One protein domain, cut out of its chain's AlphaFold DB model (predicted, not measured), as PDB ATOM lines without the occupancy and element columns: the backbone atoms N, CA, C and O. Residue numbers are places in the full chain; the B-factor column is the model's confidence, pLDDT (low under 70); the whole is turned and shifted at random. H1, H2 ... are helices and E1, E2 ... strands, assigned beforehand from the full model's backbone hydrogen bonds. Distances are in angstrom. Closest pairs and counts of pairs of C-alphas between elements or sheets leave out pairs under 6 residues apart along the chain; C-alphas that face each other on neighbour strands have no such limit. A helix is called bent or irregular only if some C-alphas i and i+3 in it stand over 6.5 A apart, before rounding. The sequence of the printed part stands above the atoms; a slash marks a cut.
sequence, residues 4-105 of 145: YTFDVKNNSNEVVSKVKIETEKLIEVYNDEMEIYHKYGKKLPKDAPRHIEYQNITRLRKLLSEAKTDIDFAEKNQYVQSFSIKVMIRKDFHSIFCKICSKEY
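AT A GLANCE: This is residues 4 to 105 of the 145 residues of an uncharacterized protein of Chryseobacterium mucoviscidosis (UniProt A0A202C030). What is the overall picture? A long helical hairpin, H1 and H2, reaches out from one side of a small four-stranded sheet, and H3 sits between the two, crossing over E1 and E2 and packing on both hairpin helices. What is it made of? The printed part has 102 residues with three named helices and four named strands, in the order E1 E2 H1 H2 H3 E3 E4; the sheet order is E1 E2 E3 E4, antiparallel throughout, and the class is mixed, helices and strands. How large is it? It is elongated, 50 by 30 by 23 A, yet only just compact, close to loose, with a radius of gyration of the C-alphas of 15.2 A.

IN THESE COORDINATES: Where do the first strands lie? E1, residues 4 to 9, begins at C-alpha 4 (351.753, 303.799, 121.671), and E2, residues 15 to 22, is 20.6 A long. Where are the helices? H1, residues 23 to 43, is 30.1 A long, has a kink of 42 degrees near residue 37, and is only just irregular, with C-alphas 39 and 42 6.9 A apart. H2, residues 49 to 65, is 24.2 A long, and H3, residues 78 to 90, is 19.3 A long. Which strands come last? E3 is residues 95 to 98, and E4, residues 103 to 105, ends at C-alpha 105 (367.631, 301.079, 121.915).

HOW THE PARTS SIT: How is the sheet paired? The hairpin E1 and E2 has N 4 and O 21 at 2.8 A, within hydrogen-bond range. E2 and E3 are antiparallel, with N 20 and O 95 at 2.8 A, and the hairpin E3 and E4 has N 98 and O 103 at 2.9 A. Which helix is on the sheet? H3 is on it at a height over the sheet of 10.2 A, over E1 and E2, and runs across the strands, at 86 degrees to E1 on the local plane. How do the helices meet? H1 and H2 touch at a shallow tilt of 30 degrees, opposite ways, closest at the C-alphas of Ile 27 and Arg 61, 5.7 A. H3 is about perpendicular to H1, at 75 degrees, and touches its residues 25 to 30 alone, closest at the C-alphas of Leu 26 and Ser 84, 6.7 A. H3 and H2 only just touch, with 3 pairs of C-alphas within 8 A, closest at the C-alphas of Asn 56 and Tyr 79, 7.6 A. How regular are the backbones? Each O i to N i+4 pair in H2 is within hydrogen-bond range, against 15 of 17 in H1 and 7 of 9 in H3.

THE WHOLE: How far does it reach? The two C-alphas farthest apart, those of Lys 43 and Cys 101, are 49.6 A apart, and residues 43 to 48 stand free. Is it continuous and confident? The printed part has no cut, the link from H2 to H3 is long, with 12 residues, and residues 74 to 76 have pLDDT under 70.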
ATOM      1  N   TYR A   4     351.970 303.041 122.887       92.88
ATOM      2  CA  TYR A   4     351.753 303.799 121.671       92.88
ATOM      3  C   TYR A   4     353.057 303.801 120.876       92.88
ATOM      4  O   TYR A   4     354.130 304.058 121.428       92.88
ATOM      5  N   THR A   5     352.967 303.525 119.577       92.50
ATOM      6  CA  THR A   5     354.118 303.589 118.674       92.50
ATOM      7  C   THR A   5     353.887 304.575 117.549       92.50
ATOM      8  O   THR A   5     352.784 304.640 117.008       92.50
ATOM      9  N   PHE A   6     354.938 305.281 117.144       91.75
ATOM     10  CA  PHE A   6     354.900 306.115 115.948       91.75
ATOM     11  C   PHE A   6     356.188 306.018 115.144       91.75
ATOM     12  O   PHE A   6     357.279 305.839 115.687       91.75
ATOM     13  N   ASP A   7     356.030 306.157 113.833       92.94
ATOM     14  CA  ASP A   7     357.133 306.149 112.889       92.94
ATOM     15  C   ASP A   7     357.734 307.548 112.754       92.94
ATOM     16  O   ASP A   7     357.024 308.548 112.615       92.94
ATOM     17  N   VAL A   8     359.060 307.605 112.743       92.12
ATOM     18  CA  VAL A   8     359.827 308.798 112.388       92.12
ATOM     19  C   VAL A   8     360.250 308.640 110.944       92.12
ATOM     20  O   VAL A   8     360.807 307.606 110.568       92.12
ATOM     21  N   LYS A   9     359.985 309.659 110.130       92.00
ATOM     22  CA  LYS A   9     360.245 309.631 108.691       92.00
ATOM     23  C   LYS A   9     361.257 310.700 108.295       92.00
ATOM     24  O   LYS A   9     361.310 311.762 108.911       92.00
ATOM     25  N   ASN A  10     362.060 310.413 107.274       90.06
ATOM     26  CA  ASN A  10     362.933 311.404 106.644       90.06
ATOM     27  C   ASN A  10     362.156 312.286 105.644       90.06
ATOM     28  O   ASN A  10     360.960 312.097 105.410       90.06
ATOM     29  N   ASN A  11     362.854 313.227 105.002       88.81
ATOM     30  CA  ASN A  11     362.278 314.129 103.993       88.81
ATOM     31  C   ASN A  11     361.721 313.401 102.754       88.81
ATOM     32  O   ASN A  11     360.898 313.960 102.035       88.81
ATOM     33  N   SER A  12     362.141 312.157 102.515       92.88
ATOM     34  CA  SER A  12     361.639 311.284 101.446       92.88
ATOM     35  C   SER A  12     360.440 310.432 101.886       92.88
ATOM     36  O   SER A  12     360.015 309.549 101.147       92.88
ATOM     37  N   ASN A  13     359.876 310.699 103.072       90.06
ATOM     38  CA  ASN A  13     358.766 309.961 103.683       90.06
ATOM     39  C   ASN A  13     359.086 308.483 103.988       90.06
ATOM     40  O   ASN A  13     358.183 307.666 104.177       90.06
ATOM     41  N   GLU A  14     360.366 308.126 104.070       93.38
ATOM     42  CA  GLU A  14     360.791 306.792 104.477       93.38
ATOM     43  C   GLU A  14     360.907 306.731 105.994       93.38
ATOM     44  O   GLU A  14     361.538 307.591 106.611       93.38
ATOM     45  N   VAL A  15     360.354 305.679 106.596       94.00
ATOM     46  CA  VAL A  15     360.554 305.397 108.022       94.00
ATOM     47  C   VAL A  15     362.046 305.189 108.273       94.00
ATOM     48  O   VAL A  15     362.652 304.344 107.610       94.00
ATOM     49  N   VAL A  16     362.617 305.944 109.211       96.00
ATOM     50  CA  VAL A  16     364.012 305.841 109.676       96.00
ATOM     51  C   VAL A  16     364.102 305.219 111.065       96.00
ATOM     52  O   VAL A  16     365.052 304.492 111.364       96.00
ATOM     53  N   SER A  17     363.087 305.442 111.897       96.50
ATOM     54  CA  SER A  17     362.985 304.837 113.218       96.50
ATOM     55  C   SER A  17     361.525 304.657 113.629       96.50
ATOM     56  O   SER A  17     360.618 305.224 113.015       96.50
ATOM     57  N   LYS A  18     361.299 303.857 114.671       95.69
ATOM     58  CA  LYS A  18     359.992 303.701 115.316       95.69
ATOM     59  C   LYS A  18     360.151 303.902 116.813       95.69
ATOM     60  O   LYS A  18     360.950 303.211 117.438       95.69
ATOM     61  N   VAL A  19     359.395 304.830 117.381       95.56
ATOM     62  CA  VAL A  19     359.427 305.141 118.813       95.56
ATOM     63  C   VAL A  19     358.305 304.390 119.514       95.56
ATOM     64  O   VAL A  19     357.185 304.351 119.006       95.56
ATOM     65  N   LYS A  20     358.597 303.826 120.686       95.94
ATOM     66  CA  LYS A  20     357.643 303.155 121.573       95.94
ATOM     67  C   LYS A  20     357.538 303.934 122.882       95.94
ATOM     68  O   LYS A  20     358.539 304.167 123.557       95.94
ATOM     69  N   ILE A  21     356.324 304.340 123.236       96.00
ATOM     70  CA  ILE A  21     356.006 305.088 124.455       96.00
ATOM     71  C   ILE A  21     354.989 304.291 125.262       96.00
ATOM     72  O   ILE A  21     353.980 303.837 124.725       96.00
ATOM     73  N   GLU A  22     355.230 304.152 126.562       96.00
ATOM     74  CA  GLU A  22     354.227 303.649 127.499       96.00
ATOM     75  C   GLU A  22     353.075 304.650 127.606       96.00
ATOM     76  O   GLU A  22     353.289 305.847 127.818       96.00
ATOM     77  N   THR A  23     351.834 304.179 127.482       94.44
ATOM     78  CA  THR A  23     350.658 305.065 127.503       94.44
ATOM     79  C   THR A  23     350.570 305.896 128.782       94.44
ATOM     80  O   THR A  23     350.086 307.025 128.745       94.44
ATOM     81  N   GLU A  24     351.076 305.371 129.900       95.50
ATOM     82  CA  GLU A  24     351.149 306.065 131.190       95.50
ATOM     83  C   GLU A  24     352.016 307.329 131.118       95.50
ATOM     84  O   GLU A  24     351.592 308.384 131.582       95.50
ATOM     85  N   LYS A  25     353.161 307.277 130.428       96.38
ATOM     86  CA  LYS A  25     354.052 308.433 130.237       96.38
ATOM     87  C   LYS A  25     353.428 309.524 129.382       96.38
ATOM     88  O   LYS A  25     353.604 310.714 129.643       96.38
ATOM     89  N   LEU A  26     352.616 309.135 128.405       94.25
ATOM     90  CA  LEU A  26     351.842 310.095 127.628       94.25
ATOM     91  C   LEU A  26     350.683 310.703 128.446       94.25
ATOM     92  O   LEU A  26     350.407 311.896 128.320       94.25
ATOM     93  N   ILE A  27     350.038 309.922 129.322       95.19
ATOM     94  CA  ILE A  27     349.023 310.419 130.268       95.19
ATOM     95  C   ILE A  27     349.634 311.410 131.269       95.19
ATOM     96  O   ILE A  27     349.008 312.436 131.539       95.19
ATOM     97  N   GLU A  28     350.828 311.135 131.801       96.12
ATOM     98  CA  GLU A  28     351.563 312.054 132.684       96.12
ATOM     99  C   GLU A  28     351.756 313.418 132.006       96.12
ATOM    100  O   GLU A  28     351.334 314.439 132.547       96.12
ATOM    101  N   VAL A  29     352.267 313.432 130.767       95.25
ATOM    102  CA  VAL A  29     352.399 314.665 129.972       95.25
ATOM    103  C   VAL A  29     351.052 315.378 129.805       95.25
ATOM    104  O   VAL A  29     350.977 316.595 129.962       95.25
ATOM    105  N   TYR A  30     349.973 314.652 129.510       94.56
ATOM    106  CA  TYR A  30     348.644 315.254 129.370       94.56
ATOM    107  C   TYR A  30     348.118 315.868 130.667       94.56
ATOM    108  O   TYR A  30     347.486 316.925 130.618       94.56
ATOM    109  N   ASN A  31     348.374 315.244 131.817       94.44
ATOM    110  CA  ASN A  31     347.984 315.797 133.113       94.44
ATOM    111  C   ASN A  31     348.687 317.134 133.377       94.44
ATOM    112  O   ASN A  31     348.021 318.094 133.770       94.44
ATOM    113  N   ASP A  32     349.988 317.218 133.090       92.50
ATOM    114  CA  ASP A  32     350.769 318.446 133.280       92.50
ATOM    115  C   ASP A  32     350.222 319.600 132.422       92.50
ATOM    116  O   ASP A  32     350.031 320.722 132.896       92.50
ATOM    117  N   GLU A  33     349.883 319.323 131.160       90.19
ATOM    118  CA  GLU A  33     349.305 320.321 130.250       90.19
ATOM    119  C   GLU A  33     347.904 320.769 130.682       90.19
ATOM    120  O   GLU A  33     347.557 321.954 130.607       90.19
ATOM    121  N   MET A  34     347.094 319.838 131.187       90.31
ATOM    122  CA  MET A  34     345.787 320.162 131.757       90.31
ATOM    123  C   MET A  34     345.913 321.048 133.006       90.31
ATOM    124  O   MET A  34     345.077 321.937 133.201       90.31
ATOM    125  N   GLU A  35     346.949 320.864 133.827       90.00
ATOM    126  CA  GLU A  35     347.215 321.722 134.986       90.00
ATOM    127  C   GLU A  35     347.624 323.143 134.560       90.00
ATOM    128  O   GLU A  35     347.120 324.128 135.113       90.00
ATOM    129  N   ILE A  36     348.466 323.272 133.529       85.88
ATOM    130  CA  ILE A  36     348.819 324.573 132.933       85.88
ATOM    131  C   ILE A  36     347.556 325.288 132.440       85.88
ATOM    132  O   ILE A  36     347.349 326.471 132.739       85.88
ATOM    133  N   TYR A  37     346.665 324.577 131.746       84.06
ATOM    134  CA  TYR A  37     345.381 325.137 131.331       84.06
ATOM    135  C   TYR A  37     344.528 325.579 132.534       84.06
ATOM    136  O   TYR A  37     343.938 326.663 132.505       84.06
ATOM    137  N   HIS A  38     344.485 324.795 133.614       81.19
ATOM    138  CA  HIS A  38     343.745 325.170 134.819       81.19
ATOM    139  C   HIS A  38     344.265 326.477 135.440       81.19
ATOM    140  O   HIS A  38     343.468 327.331 135.834       81.19
ATOM    141  N   LYS A  39     345.591 326.657 135.476       82.25
ATOM    142  CA  LYS A  39     346.247 327.845 136.047       82.25
ATOM    143  C   LYS A  39     346.095 329.093 135.170       82.25
ATOM    144  O   LYS A  39     345.810 330.172 135.692       82.25
ATOM    145  N   TYR A  40     346.258 328.959 133.852       75.56
ATOM    146  CA  TYR A  40     346.402 330.108 132.944       75.56
ATOM    147  C   TYR A  40     345.316 330.201 131.865       75.56
ATOM    148  O   TYR A  40     344.927 331.300 131.473       75.56
ATOM    149  N   GLY A  41     344.791 329.068 131.402       72.88
ATOM    150  CA  GLY A  41     343.846 328.990 130.285       72.88
ATOM    151  C   GLY A  41     342.390 329.278 130.656       72.88
ATOM    152  O   GLY A  41     341.634 329.748 129.811       72.88
ATOM    153  N   LYS A  42     341.990 329.087 131.919       76.12
ATOM    154  CA  LYS A  42     340.600 329.316 132.376       76.12
ATOM    155  C   LYS A  42     340.111 330.762 132.185       76.12
ATOM    156  O   LYS A  42     338.908 330.992 132.112       76.12
ATOM    157  N   LYS A  43     341.029 331.732 132.131       81.25
ATOM    158  CA  LYS A  43     340.718 333.158 131.934       81.25
ATOM    159  C   LYS A  43     340.517 333.533 130.460       81.25
ATOM    160  O   LYS A  43     340.152 334.670 130.181       81.25
ATOM    161  N   LEU A  44     340.791 332.614 129.534       80.44
ATOM    162  CA  LEU A  44     340.702 332.859 128.099       80.44
ATOM    163  C   LEU A  44     339.283 332.585 127.568       80.44
ATOM    164  O   LEU A  44     338.548 331.782 128.151       80.44
ATOM    165  N   PRO A  45     338.897 333.220 126.446       82.31
ATOM    166  CA  PRO A  45     337.682 332.879 125.710       82.31
ATOM    167  C   PRO A  45     337.608 331.387 125.342       82.31
ATOM    168  O   PRO A  45     338.628 330.727 125.150       82.31
ATOM    169  N   LYS A  46     336.392 330.838 125.226       78.69
ATOM    170  CA  LYS A  46     336.178 329.401 124.941       78.69
ATOM    171  C   LYS A  46     336.576 328.986 123.521       78.69
ATOM    172  O   LYS A  46     336.782 327.805 123.270       78.69
ATOM    173  N   ASP A  47     336.657 329.935 122.606       81.31
ATOM    174  CA  ASP A  47     337.148 329.777 121.238       81.31
ATOM    175  C   ASP A  47     338.665 329.989 121.131       81.31
ATOM    176  O   ASP A  47     339.247 329.776 120.067       81.31
ATOM    177  N   ALA A  48     339.336 330.361 122.229       82.69
ATOM    178  CA  ALA A  48     340.781 330.490 122.234       82.69
ATOM    179  C   ALA A  48     341.440 329.135 121.904       82.69
ATOM    180  O   ALA A  48     341.014 328.099 122.427       82.69
ATOM    181  N   PRO A  49     342.545 329.119 121.134       83.12
ATOM    182  CA  PRO A  49     343.257 327.890 120.772       83.12
ATOM    183  C   PRO A  49     343.602 326.990 121.967       83.12
ATOM    184  O   PRO A  49     343.531 325.768 121.875       83.12
ATOM    185  N   ARG A  50     343.889 327.594 123.129       82.75
ATOM    186  CA  ARG A  50     344.162 326.880 124.386       82.75
ATOM    187  C   ARG A  50     342.979 326.059 124.897       82.75
ATOM    188  O   ARG A  50     343.187 325.015 125.507       82.75
ATOM    189  N   HIS A  51     341.749 326.511 124.665       83.62
ATOM    190  CA  HIS A  51     340.555 325.763 125.047       83.62
ATOM    191  C   HIS A  51     340.359 324.539 124.145       83.62
ATOM    192  O   HIS A  51     340.069 323.449 124.635       83.62
ATOM    193  N   ILE A  52     340.585 324.702 122.836       84.94
ATOM    194  CA  ILE A  52     340.535 323.612 121.849       84.94
ATOM    195  C   ILE A  52     341.604 322.557 122.167       84.94
ATOM    196  O   ILE A  52     341.320 321.359 122.195       84.94
ATOM    197  N   GLU A  53     342.828 322.997 122.460       86.00
ATOM    198  CA  GLU A  53     343.932 322.135 122.886       86.00
ATOM    199  C   GLU A  53     343.570 321.351 124.157       86.00
ATOM    200  O   GLU A  53     343.668 320.124 124.165       86.00
ATOM    201  N   TYR A  54     343.032 322.015 125.186       88.50
ATOM    202  CA  TYR A  54     342.575 321.361 126.415       88.50
ATOM    203  C   TYR A  54     341.499 320.290 126.168       88.50
ATOM    204  O   TYR A  54     341.580 319.191 126.726       88.50
ATOM    205  N   GLN A  55     340.504 320.575 125.322       87.75
ATOM    206  CA  GLN A  55     339.465 319.602 124.964       87.75
ATOM    207  C   GLN A  55     340.059 318.377 124.254       87.75
ATOM    208  O   GLN A  55     339.710 317.240 124.583       87.75
ATOM    209  N   ASN A  56     340.993 318.596 123.323       89.38
ATOM    210  CA  ASN A  56     341.679 317.518 122.618       89.38
ATOM    211  C   ASN A  56     342.521 316.660 123.567       89.38
ATOM    212  O   ASN A  56     342.380 315.438 123.547       89.38
ATOM    213  N   ILE A  57     343.323 317.275 124.440       90.69
ATOM    214  CA  ILE A  57     344.123 316.560 125.446       90.69
ATOM    215  C   ILE A  57     343.218 315.752 126.376       90.69
ATOM    216  O   ILE A  57     343.463 314.568 126.595       90.69
ATOM    217  N   THR A  58     342.126 316.345 126.864       91.38
ATOM    218  CA  THR A  58     341.167 315.661 127.747       91.38
ATOM    219  C   THR A  58     340.578 314.419 127.072       91.38
ATOM    220  O   THR A  58     340.506 313.348 127.683       91.38
ATOM    221  N   ARG A  59     340.197 314.533 125.793       92.12
ATOM    222  CA  ARG A  59     339.689 313.408 124.995       92.12
ATOM    223  C   ARG A  59     340.745 312.317 124.818       92.12
ATOM    224  O   ARG A  59     340.436 311.144 125.015       92.12
ATOM    225  N   LEU A  60     341.976 312.683 124.459       92.38
ATOM    226  CA  LEU A  60     343.069 311.730 124.229       92.38
ATOM    227  C   LEU A  60     343.492 311.022 125.513       92.38
ATOM    228  O   LEU A  60     343.634 309.804 125.515       92.38
ATOM    229  N   ARG A  61     343.595 311.753 126.623       93.81
ATOM    230  CA  ARG A  61     343.845 311.186 127.950       93.81
ATOM    231  C   ARG A  61     342.798 310.139 128.318       93.81
ATOM    232  O   ARG A  61     343.156 309.075 128.816       93.81
ATOM    233  N   LYS A  62     341.515 310.428 128.072       93.12
ATOM    234  CA  LYS A  62     340.432 309.468 128.319       93.12
ATOM    235  C   LYS A  62     340.602 308.206 127.468       93.12
ATOM    236  O   LYS A  62     340.556 307.115 128.021       93.12
ATOM    237  N   LEU A  63     340.881 308.361 126.171       91.75
ATOM    238  CA  LEU A  63     341.137 307.232 125.268       91.75
ATOM    239  C   LEU A  63     342.307 306.360 125.740       91.75
ATOM    240  O   LEU A  63     342.180 305.142 125.758       91.75
ATOM    241  N   LEU A  64     343.416 306.974 126.166       92.00
ATOM    242  CA  LEU A  64     344.564 306.248 126.718       92.00
ATOM    243  C   LEU A  64     344.221 305.517 128.023       92.00
ATOM    244  O   LEU A  64     344.687 304.407 128.240       92.00
ATOM    245  N   SER A  65     343.400 306.123 128.885       91.94
ATOM    246  CA  SER A  65     343.029 305.545 130.188       91.94
ATOM    247  C   SER A  65     342.070 304.354 130.063       91.94
ATOM    248  O   SER A  65     342.043 303.487 130.929       91.94
ATOM    249  N   GLU A  66     341.255 304.326 129.008       93.31
ATOM    250  CA  GLU A  66     340.276 303.263 128.737       93.31
ATOM    251  C   GLU A  66     340.836 302.162 127.817       93.31
ATOM    252  O   GLU A  66     340.145 301.183 127.514       93.31
ATOM    253  N   ALA A  67     342.084 302.317 127.371       90.69
ATOM    254  CA  ALA A  67     342.766 301.382 126.494       90.69
ATOM    255  C   ALA A  67     342.897 299.997 127.145       90.69
ATOM    256  O   ALA A  67     343.227 299.868 128.322       90.69
ATOM    257  N   LYS A  68     342.664 298.943 126.356       92.06
ATOM    258  CA  LYS A  68     342.859 297.540 126.777       92.06
ATOM    259  C   LYS A  68     343.969 296.829 126.007       92.06
ATOM    260  O   LYS A  68     344.371 295.734 126.380       92.06
ATOM    261  N   THR A  69     344.429 297.445 124.927       91.94
ATOM    262  CA  THR A  69     345.462 296.962 124.016       91.94
ATOM    263  C   THR A  69     346.333 298.139 123.609       91.94
ATOM    264  O   THR A  69     345.953 299.292 123.841       91.94
ATOM    265  N   ASP A  70     347.475 297.849 122.991       91.12
ATOM    266  CA  ASP A  70     348.320 298.878 122.395       91.12
ATOM    267  C   ASP A  70     347.491 299.770 121.466       91.12
ATOM    268  O   ASP A  70     346.575 299.304 120.773       91.12
ATOM    269  N   ILE A  71     347.778 301.068 121.511       88.62
ATOM    270  CA  ILE A  71     347.036 302.072 120.761       88.62
ATOM    271  C   ILE A  71     347.812 302.449 119.511       88.62
ATOM    272  O   ILE A  71     348.949 302.916 119.571       88.62
ATOM    273  N   ASP A  72     347.113 302.357 118.388       83.50
ATOM    274  CA  ASP A  72     347.481 303.014 117.149       83.50
ATOM    275  C   ASP A  72     346.552 304.218 116.938       83.50
ATOM    276  O   ASP A  72     345.345 304.073 116.734       83.50
ATOM    277  N   PHE A  73     347.103 305.430 117.021       80.38
ATOM    278  CA  PHE A  73     346.345 306.659 116.762       80.38
ATOM    279  C   PHE A  73     346.185 306.973 115.267       80.38
ATOM    280  O   PHE A  73     345.584 308.002 114.932       80.38
ATOM    281  N   ALA A  74     346.696 306.105 114.385       68.19
ATOM    282  CA  ALA A  74     346.974 306.364 112.981       68.19
ATOM    283  C   ALA A  74     347.901 307.584 112.783       68.19
ATOM    284  O   ALA A  74     348.047 308.452 113.647       68.19
ATOM    285  N   GLU A  75     348.514 307.720 111.604       59.19
ATOM    286  CA  GLU A  75     349.484 308.800 111.315       59.19
ATOM    287  C   GLU A  75     348.915 310.235 111.424       59.19
ATOM    288  O   GLU A  75     349.652 311.207 111.286       59.19
ATOM    289  N   LYS A  76     347.607 310.402 111.659       60.03
ATOM    290  CA  LYS A  76     346.897 311.687 111.539       60.03
ATOM    291  C   LYS A  76     346.664 312.431 112.853       60.03
ATOM    292  O   LYS A  76     346.092 313.521 112.823       60.03
ATOM    293  N   ASN A  77     347.074 311.897 114.004       75.50
ATOM    294  CA  ASN A  77     346.834 312.578 115.277       75.50
ATOM    295  C   ASN A  77     348.000 313.494 115.674       75.50
ATOM    296  O   ASN A  77     348.831 313.153 116.519       75.50
ATOM    297  N   GLN A  78     348.028 314.683 115.063       79.94
ATOM    298  CA  GLN A  78     349.053 315.708 115.290       79.94
ATOM    299  C   GLN A  78     349.249 316.031 116.778       79.94
ATOM    300  O   GLN A  78     350.382 316.146 117.225       79.94
ATOM    301  N   TYR A  79     348.171 316.089 117.570       83.50
ATOM    302  CA  TYR A  79     348.271 316.353 119.008       83.50
ATOM    303  C   TYR A  79     349.054 315.264 119.745       83.50
ATOM    304  O   TYR A  79     349.925 315.578 120.553       83.50
ATOM    305  N   VAL A  80     348.793 313.987 119.456       87.19
ATOM    306  CA  VAL A  80     349.537 312.885 120.083       87.19
ATOM    307  C   VAL A  80     351.021 312.990 119.749       87.19
ATOM    308  O   VAL A  80     351.848 312.907 120.656       87.19
ATOM    309  N   GLN A  81     351.367 313.237 118.484       82.75
ATOM    310  CA  GLN A  81     352.761 313.403 118.063       82.75
ATOM    311  C   GLN A  81     353.427 314.613 118.735       82.75
ATOM    312  O   GLN A  81     354.511 314.475 119.298       82.75
ATOM    313  N   SER A  82     352.766 315.775 118.759       86.44
ATOM    314  CA  SER A  82     353.299 316.984 119.400       86.44
ATOM    315  C   SER A  82     353.582 316.779 120.889       86.44
ATOM    316  O   SER A  82     354.628 317.201 121.376       86.44
ATOM    317  N   PHE A  83     352.699 316.096 121.618       89.69
ATOM    318  CA  PHE A  83     352.930 315.810 123.037       89.69
ATOM    319  C   PHE A  83     353.910 314.662 123.274       89.69
ATOM    320  O   PHE A  83     354.604 314.664 124.289       89.69
ATOM    321  N   SER A  84     354.050 313.737 122.324       91.62
ATOM    322  CA  SER A  84     355.081 312.693 122.385       91.62
ATOM    323  C   SER A  84     356.486 313.294 122.409       91.62
ATOM    324  O   SER A  84     357.356 312.761 123.088       91.62
ATOM    325  N   ILE A  85     356.703 314.460 121.784       91.50
ATOM    326  CA  ILE A  85     357.975 315.197 121.883       91.50
ATOM    327  C   ILE A  85     358.330 315.507 123.346       91.50
ATOM    328  O   ILE A  85     359.497 315.418 123.712       91.50
ATOM    329  N   LYS A  86     357.357 315.816 124.215       93.06
ATOM    330  CA  LYS A  86     357.633 316.074 125.642       93.06
ATOM    331  C   LYS A  86     358.112 314.819 126.368       93.06
ATOM    332  O   LYS A  86     358.995 314.929 127.210       93.06
ATOM    333  N   VAL A  87     357.595 313.644 126.001       95.38
ATOM    334  CA  VAL A  87     358.106 312.352 126.495       95.38
ATOM    335  C   VAL A  87     359.552 312.147 126.030       95.38
ATOM    336  O   VAL A  87     360.412 311.799 126.836       95.38
ATOM    337  N   MET A  88     359.854 312.463 124.764       94.75
ATOM    338  CA  MET A  88     361.222 312.390 124.226       94.75
ATOM    339  C   MET A  88     362.184 313.352 124.938       94.75
ATOM    340  O   MET A  88     363.301 312.964 125.265       94.75
ATOM    341  N   ILE A  89     361.747 314.583 125.228       92.19
ATOM    342  CA  ILE A  89     362.532 315.586 125.970       92.19
ATOM    343  C   ILE A  89     362.849 315.102 127.389       92.19
ATOM    344  O   ILE A  89     363.974 315.285 127.856       92.19
ATOM    345  N   ARG A  90     361.872 314.485 128.068       93.25
ATOM    346  CA  ARG A  90     362.041 313.919 129.418       93.25
ATOM    347  C   ARG A  90     362.870 312.636 129.438       93.25
ATOM    348  O   ARG A  90     363.346 312.264 130.501       93.25
ATOM    349  N   LYS A  91     363.098 312.021 128.271       94.81
ATOM    350  CA  LYS A  91     363.721 310.698 128.104       94.81
ATOM    351  C   LYS A  91     362.901 309.556 128.721       94.81
ATOM    352  O   LYS A  91     363.448 308.505 129.017       94.81
ATOM    353  N   ASP A  92     361.589 309.747 128.837       95.56
ATOM    354  CA  ASP A  92     360.648 308.784 129.433       95.56
ATOM    355  C   ASP A  92     360.010 307.854 128.378       95.56
ATOM    356  O   ASP A  92     358.923 307.311 128.579       95.56
ATOM    357  N   PHE A  93     360.617 307.715 127.197       96.00
ATOM    358  CA  PHE A  93     360.138 306.760 126.197       96.00
ATOM    359  C   PHE A  93     360.640 305.352 126.532       96.00
ATOM    360  O   PHE A  93     361.655 305.191 127.197       96.00
ATOM    361  N   HIS A  94     359.943 304.321 126.058       97.44
ATOM    362  CA  HIS A  94     360.313 302.940 126.362       97.44
ATOM    363  C   HIS A  94     361.502 302.479 125.513       97.44
ATOM    364  O   HIS A  94     362.509 302.005 126.029       97.44
ATOM    365  N   SER A  95     361.383 302.615 124.191       97.75
ATOM    366  CA  SER A  95     362.461 302.279 123.263       97.75
ATOM    367  C   SER A  95     362.324 303.020 121.937       97.75
ATOM    368  O   SER A  95     361.265 303.558 121.597       97.75
ATOM    369  N   ILE A  96     363.412 303.046 121.173       97.88
ATOM    370  CA  ILE A  96     363.434 303.543 119.799       97.88
ATOM    371  C   ILE A  96     364.158 302.538 118.897       97.88
ATOM    372  O   ILE A  96     365.293 302.135 119.146       97.88
ATOM    373  N   PHE A  97     363.481 302.096 117.844       98.12
ATOM    374  CA  PHE A  97     364.013 301.157 116.864       98.12
ATOM    375  C   PHE A  97     364.762 301.901 115.763       98.12
ATOM    376  O   PHE A  97     364.170 302.732 115.077       98.12
ATOM    377  N   CYS A  98     366.032 301.573 115.538       97.81
ATOM    378  CA  CYS A  98     366.801 302.055 114.396       97.81
ATOM    379  C   CYS A  98     366.606 301.125 113.196       97.81
ATOM    380  O   CYS A  98     367.004 299.959 113.253       97.81
ATOM    381  N   LYS A  99     366.085 301.639 112.076       97.12
ATOM    382  CA  LYS A  99     365.887 300.826 110.866       97.12
ATOM    383  C   LYS A  99     367.196 300.335 110.249       97.12
ATOM    384  O   LYS A  99     367.252 299.203 109.785       97.12
ATOM    385  N   ILE A 100     368.242 301.164 110.254       96.75
ATOM    386  CA  ILE A 100     369.530 300.816 109.634       96.75
ATOM    387  C   ILE A 100     370.230 299.712 110.435       96.75
ATOM    388  O   ILE A 100     370.678 298.729 109.858       96.75
ATOM    389  N   CYS A 101     370.264 299.830 111.767       96.56
ATOM    390  CA  CYS A 101     370.848 298.797 112.629       96.56
ATOM    391  C   CYS A 101     369.938 297.574 112.815       96.56
ATOM    392  O   CYS A 101     370.404 296.547 113.296       96.56
ATOM    393  N   SER A 102     368.639 297.698 112.515       97.06
ATOM    394  CA  SER A 102     367.609 296.719 112.886       97.06
ATOM    395  C   SER A 102     367.639 296.346 114.379       97.06
ATOM    396  O   SER A 102     367.491 295.182 114.744       97.06
ATOM    397  N   LYS A 103     367.841 297.347 115.247       97.56
ATOM    398  CA  LYS A 103     368.010 297.193 116.704       97.56
ATOM    399  C   LYS A 103     367.125 298.190 117.462       97.56
ATOM    400  O   LYS A 103     366.998 299.339 117.035       97.56
ATOM    401  N   GLU A 104     366.515 297.749 118.565       97.62
ATOM    402  CA  GLU A 104     365.860 298.625 119.551       97.62
ATOM    403  C   GLU A 104     366.886 299.129 120.573       97.62
ATOM    404  O   GLU A 104     367.749 298.366 121.004       97.62
ATOM    405  N   TYR A 105     366.774 300.404 120.943       97.88
ATOM    406  CA  TYR A 105     367.631 301.079 121.915       97.88
ATOM    407  C   TYR A 105     366.790 301.661 123.055       97.88
ATOM    408  O   TYR A 105     365.724 302.239 122.795       97.88
TER     409      TYR A 105